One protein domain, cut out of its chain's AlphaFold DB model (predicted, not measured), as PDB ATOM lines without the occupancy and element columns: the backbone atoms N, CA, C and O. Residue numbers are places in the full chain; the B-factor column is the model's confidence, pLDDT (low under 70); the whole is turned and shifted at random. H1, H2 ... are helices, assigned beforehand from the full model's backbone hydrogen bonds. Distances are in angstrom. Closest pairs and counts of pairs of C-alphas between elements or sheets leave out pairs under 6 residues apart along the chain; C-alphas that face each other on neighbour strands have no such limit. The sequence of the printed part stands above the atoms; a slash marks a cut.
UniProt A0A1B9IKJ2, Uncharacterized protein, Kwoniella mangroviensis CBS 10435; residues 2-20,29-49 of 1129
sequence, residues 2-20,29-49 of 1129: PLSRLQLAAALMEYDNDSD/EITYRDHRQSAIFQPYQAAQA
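This is residues 2 to 20 and 29 to 49 of the 1129 residues of an uncharacterized protein of Kwoniella mangroviensis CBS 10435 (UniProt A0A1B9IKJ2). A flat, open model of two helices set crosswise: H1 lies along the longest axis as a base, and H2 points away from it over its later part, with the winding stretch of residues 33 to 41 between them. The beginning of the printed part, residues 2 to 8, of which 5 to 8 belong to H1, sticks out at one end. The printed part has 40 residues with two named helices, H1 then H2 along the chain, and no named strand; the class is all helix, though under half of the residues, 19 of the 40, are in named elements. The whole is loose, with a radius of gyration of the C-alphas of 11.5 A, and the C-alphas span 36 by 30 by 11 A.

The longest helix is H1, residues 5 to 15. It is apart from H2, residues 42 to 49: no C-alpha of the one is within 8 A of the other. From N to C, H1 runs in the direction (-0.69, 0.70, -0.18) and H2 in the direction (0.39, 0.24, 0.89). In H1 and H2 every O i to N i+4 pair is within hydrogen-bond range. Residues 29 to 41 hold no named element; their C-alphas lie 4 to 19 A from the mean of all C-alphas.

H1 begins with C-alpha 5 at (-28.034, 16.712, -39.586) and ends with C-alpha 15 at (-38.600, 26.726, -43.621), 15.1 A from first to last C-alpha. H2 measures 10.3 A and ends with C-alpha 49 at (-33.821, 28.858, -18.810).

The two C-alphas farthest apart, those of Pro 2 and Glu 29, are 36.2 A apart. Residues 21 to 28 are not printed, and C-alphas 20 and 29 are 13.9 A apart across this cut. The link from H1 to H2 is the link across the cut. The mean pLDDT of the printed part is 86.1, and no printed residue is under 70.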
ATOM      1  N   PRO A   2     -29.642   9.354 -46.876       75.25
ATOM      2  CA  PRO A   2     -29.743   9.957 -45.549       75.25
ATOM      3  C   PRO A   2     -29.292  11.423 -45.614       75.25
ATOM      4  O   PRO A   2     -28.184  11.706 -46.065       75.25
ATOM      5  N   LEU A   3     -30.146  12.352 -45.180       88.19
ATOM      6  CA  LEU A   3     -29.780  13.765 -45.048       88.19
ATOM      7  C   LEU A   3     -28.800  13.946 -43.885       88.19
ATOM      8  O   LEU A   3     -28.971  13.353 -42.815       88.19
ATOM      9  N   SER A   4     -27.789  14.796 -44.068       93.62
ATOM     10  CA  SER A   4     -26.929  15.224 -42.964       93.62
ATOM     11  C   SER A   4     -27.744  16.013 -41.935       93.62
ATOM     12  O   SER A   4     -28.617  16.800 -42.300       93.62
ATOM     13  N   ARG A   5     -27.414  15.887 -40.643       82.81
ATOM     14  CA  ARG A   5     -28.034  16.712 -39.586       82.81
ATOM     15  C   ARG A   5     -27.875  18.214 -39.841       82.81
ATOM     16  O   ARG A   5     -28.755  18.973 -39.460       82.81
ATOM     17  N   LEU A   6     -26.792  18.629 -40.504       87.19
ATOM     18  CA  LEU A   6     -26.579  20.025 -40.898       87.19
ATOM     19  C   LEU A   6     -27.501  20.451 -42.050       87.19
ATOM     20  O   LEU A   6     -28.004  21.564 -42.029       87.19
ATOM     21  N   GLN A   7     -27.779  19.560 -43.008       88.06
ATOM     22  CA  GLN A   7     -28.738  19.824 -44.090       88.06
ATOM     23  C   GLN A   7     -30.171  19.894 -43.556       88.06
ATOM     24  O   GLN A   7     -30.925  20.766 -43.965       88.06
ATOM     25  N   LEU A   8     -30.534  19.025 -42.605       90.12
ATOM     26  CA  LEU A   8     -31.840  19.088 -41.944       90.12
ATOM     27  C   LEU A   8     -31.993  20.370 -41.107       90.12
ATOM     28  O   LEU A   8     -33.048  20.989 -41.142       90.12
ATOM     29  N   ALA A   9     -30.948  20.792 -40.385       84.56
ATOM     30  CA  ALA A   9     -30.967  22.051 -39.643       84.56
ATOM     31  C   ALA A   9     -31.066  23.277 -40.570       84.56
ATOM     32  O   ALA A   9     -31.822  24.193 -40.266       84.56
ATOM     33  N   ALA A  10     -30.355  23.271 -41.703       88.31
ATOM     34  CA  ALA A  10     -30.453  24.320 -42.716       88.31
ATOM     35  C   ALA A  10     -31.863  24.385 -43.326       88.31
ATOM     36  O   ALA A  10     -32.488  25.433 -43.254       88.31
ATOM     37  N   ALA A  11     -32.402  23.260 -43.807       88.50
ATOM     38  CA  ALA A  11     -33.737  23.203 -44.405       88.50
ATOM     39  C   ALA A  11     -34.859  23.602 -43.424       88.50
ATOM     40  O   ALA A  11     -35.849  24.192 -43.832       88.50
ATOM     41  N   LEU A  12     -34.709  23.316 -42.124       86.81
ATOM     42  CA  LEU A  12     -35.666  23.767 -41.105       86.81
ATOM     43  C   LEU A  12     -35.501  25.257 -40.746       86.81
ATOM     44  O   LEU A  12     -36.488  25.894 -40.396       86.81
ATOM     45  N   MET A  13     -34.295  25.829 -40.841       86.44
ATOM     46  CA  MET A  13     -34.079  27.281 -40.707       86.44
ATOM     47  C   MET A  13     -34.569  28.068 -41.929       86.44
ATOM     48  O   MET A  13     -35.010  29.206 -41.775       86.44
ATOM     49  N   GLU A  14     -34.467  27.466 -43.113       90.25
ATOM     50  CA  GLU A  14     -35.012  27.956 -44.379       90.25
ATOM     51  C   GLU A  14     -36.546  27.953 -44.306       90.25
ATOM     52  O   GLU A  14     -37.150  29.005 -44.462       90.25
ATOM     53  N   TYR A  15     -37.156  26.838 -43.884       90.06
ATOM     54  CA  TYR A  15     -38.600  26.726 -43.621       90.06
ATOM     55  C   TYR A  15     -39.113  27.727 -42.562       90.06
ATOM     56  O   TYR A  15     -40.135  28.371 -42.768       90.06
ATOM     57  N   ASP A  16     -38.397  27.930 -41.446       86.19
ATOM     58  CA  ASP A  16     -38.776  28.921 -40.414       86.19
ATOM     59  C   ASP A  16     -38.657  30.396 -40.878       86.19
ATOM     60  O   ASP A  16     -39.092  31.295 -40.150       86.19
ATOM     61  N   ASN A  17     -38.063  30.651 -42.053       88.00
ATOM     62  CA  ASN A  17     -37.934  31.968 -42.693       88.00
ATOM     63  C   ASN A  17     -38.525  32.000 -44.121       88.00
ATOM     64  O   ASN A  17     -38.262  32.946 -44.863       88.00
ATOM     65  N   ASP A  18     -39.303  30.987 -44.508       89.50
ATOM     66  CA  ASP A  18     -39.891  30.885 -45.842       89.50
ATOM     67  C   ASP A  18     -40.956  31.978 -46.038       89.50
ATOM     68  O   ASP A  18     -41.887  32.117 -45.231       89.50
ATOM     69  N   SER A  19     -40.816  32.765 -47.111       82.25
ATOM     70  CA  SER A  19     -41.757  33.834 -47.467       82.25
ATOM     71  C   SER A  19     -43.173  33.310 -47.664       82.25
ATOM     72  O   SER A  19     -44.136  34.013 -47.360       82.25
ATOM     73  N   ASP A  20     -43.303  32.069 -48.119       82.94
ATOM     74  CA  ASP A  20     -44.578  31.500 -48.547       82.94
ATOM     75  C   ASP A  20     -45.397  30.991 -47.344       82.94
ATOM     76  O   ASP A  20     -46.612  30.795 -47.434       82.94
ATOM     77  N   GLU A  29     -43.783  44.031 -41.473       78.31
ATOM     78  CA  GLU A  29     -42.498  43.608 -42.038       78.31
ATOM     79  C   GLU A  29     -42.044  42.258 -41.470       78.31
ATOM     80  O   GLU A  29     -42.002  42.057 -40.249       78.31
ATOM     81  N   ILE A  30     -41.692  41.332 -42.369       72.75
ATOM     82  CA  ILE A  30     -41.182  40.007 -42.016       72.75
ATOM     83  C   ILE A  30     -39.760  40.191 -41.481       72.75
ATOM     84  O   ILE A  30     -38.761  40.093 -42.193       72.75
ATOM     85  N   THR A  31     -39.680  40.513 -40.195       80.25
ATOM     86  CA  THR A  31     -38.429  40.589 -39.447       80.25
ATOM     87  C   THR A  31     -37.840  39.186 -39.364       80.25
ATOM     88  O   THR A  31     -38.301  38.357 -38.578       80.25
ATOM     89  N   TYR A  32     -36.842  38.924 -40.219       83.25
ATOM     90  CA  TYR A  32     -36.111  37.656 -40.312       83.25
ATOM     91  C   TYR A  32     -35.860  37.065 -38.926       83.25
ATOM     92  O   TYR A  32     -35.192  37.676 -38.082       83.25
ATOM     93  N   ARG A  33     -36.397  35.867 -38.684       82.88
ATOM     94  CA  ARG A  33     -36.264  35.207 -37.390       82.88
ATOM     95  C   ARG A  33     -34.834  34.733 -37.239       82.88
ATOM     96  O   ARG A  33     -34.405  33.788 -37.902       82.88
ATOM     97  N   ASP A  34     -34.113  35.376 -36.323       86.00
ATOM     98  CA  ASP A  34     -32.780  34.929 -35.940       86.00
ATOM     99  C   ASP A  34     -32.809  33.429 -35.623       86.00
ATOM    100  O   ASP A  34     -33.710  32.944 -34.935       86.00
ATOM    101  N   HIS A  35     -31.793  32.701 -36.088       80.56
ATOM    102  CA  HIS A  35     -31.660  31.250 -35.944       80.56
ATOM    103  C   HIS A  35     -31.894  30.744 -34.510       80.56
ATOM    104  O   HIS A  35     -32.302  29.604 -34.313       80.56
ATOM    105  N   ARG A  36     -31.673  31.584 -33.491       82.75
ATOM    106  CA  ARG A  36     -31.926  31.255 -32.083       82.75
ATOM    107  C   ARG A  36     -33.415  31.199 -31.741       82.75
ATOM    108  O   ARG A  36     -33.780  30.415 -30.868       82.75
ATOM    109  N   GLN A  37     -34.248  32.021 -32.379       83.88
ATOM    110  CA  GLN A  37     -35.700  32.105 -32.164       83.88
ATOM    111  C   GLN A  37     -36.496  31.034 -32.931       83.88
ATOM    112  O   GLN A  37     -37.666  30.814 -32.614       83.88
ATOM    113  N   SER A  38     -35.859  30.360 -33.897       84.81
ATOM    114  CA  SER A  38     -36.415  29.212 -34.622       84.81
ATOM    115  C   SER A  38     -37.027  28.167 -33.677       84.81
ATOM    116  O   SER A  38     -36.496  27.885 -32.592       84.81
ATOM    117  N   ALA A  39     -38.132  27.553 -34.108       80.12
ATOM    118  CA  ALA A  39     -38.876  26.555 -33.339       80.12
ATOM    119  C   ALA A  39     -37.995  25.360 -32.923       80.12
ATOM    120  O   ALA A  39     -38.173  24.808 -31.835       80.12
ATOM    121  N   ILE A  40     -36.981  25.026 -33.733       83.19
ATOM    122  CA  ILE A  40     -35.968  23.991 -33.461       83.19
ATOM    123  C   ILE A  40     -35.268  24.225 -32.110       83.19
ATOM    124  O   ILE A  40     -34.974  23.279 -31.374       83.19
ATOM    125  N   PHE A  41     -34.984  25.489 -31.777       86.19
ATOM    126  CA  PHE A  41     -34.172  25.866 -30.621       86.19
ATOM    127  C   PHE A  41     -34.997  26.278 -29.398       86.19
ATOM    128  O   PHE A  41     -34.435  26.319 -28.300       86.19
ATOM    129  N   GLN A  42     -36.312  26.497 -29.524       85.88
ATOM    130  CA  GLN A  42     -37.180  26.804 -28.376       85.88
ATOM    131  C   GLN A  42     -37.072  25.774 -27.230       85.88
ATOM    132  O   GLN A  42     -36.881  26.203 -26.089       85.88
ATOM    133  N   PRO A  43     -37.069  24.440 -27.464       87.19
ATOM    134  CA  PRO A  43     -36.885  23.461 -26.386       87.19
ATOM    135  C   PRO A  43     -35.517  23.574 -25.700       87.19
ATOM    136  O   PRO A  43     -35.406  23.371 -24.490       87.19
ATOM    137  N   TYR A  44     -34.469  23.936 -26.448       91.56
ATOM    138  CA  TYR A  44     -33.127  24.135 -25.901       91.56
ATOM    139  C   TYR A  44     -33.032  25.432 -25.083       91.56
ATOM    140  O   TYR A  44     -32.461  25.419 -23.990       91.56
ATOM    141  N   GLN A  45     -33.643  26.527 -25.550       91.25
ATOM    142  CA  GLN A  45     -33.755  27.765 -24.774       91.25
ATOM    143  C   GLN A  45     -34.550  27.547 -23.481       91.25
ATOM    144  O   GLN A  45     -34.091  27.946 -22.410       91.25
ATOM    145  N   ALA A  46     -35.693  26.857 -23.553       91.94
ATOM    146  CA  ALA A  46     -36.507  26.511 -22.390       91.94
ATOM    147  C   ALA A  46     -35.718  25.656 -21.384       91.94
ATOM    148  O   ALA A  46     -35.690  25.973 -20.193       91.94
ATOM    149  N   ALA A  47     -34.985  24.639 -21.851       93.38
ATOM    150  CA  ALA A  47     -34.101  23.834 -21.006       93.38
ATOM    151  C   ALA A  47     -32.947  24.657 -20.396       93.38
ATOM    152  O   ALA A  47     -32.585  24.452 -19.236       93.38
ATOM    153  N   GLN A  48     -32.379  25.621 -21.130       95.19
ATOM    154  CA  GLN A  48     -31.339  26.515 -20.611       95.19
ATOM    155  C   GLN A  48     -31.894  27.506 -19.573       95.19
ATOM    156  O   GLN A  48     -31.227  27.775 -18.571       95.19
ATOM    157  N   ALA A  49     -33.115  28.011 -19.767       94.69
ATOM    158  CA  ALA A  49     -33.821  28.858 -18.810       94.69
ATOM    159  C   ALA A  49     -34.207  28.079 -17.540       94.69
ATOM    160  O   ALA A  49     -33.962  28.562 -16.433       94.69
TER     161      ALA A  49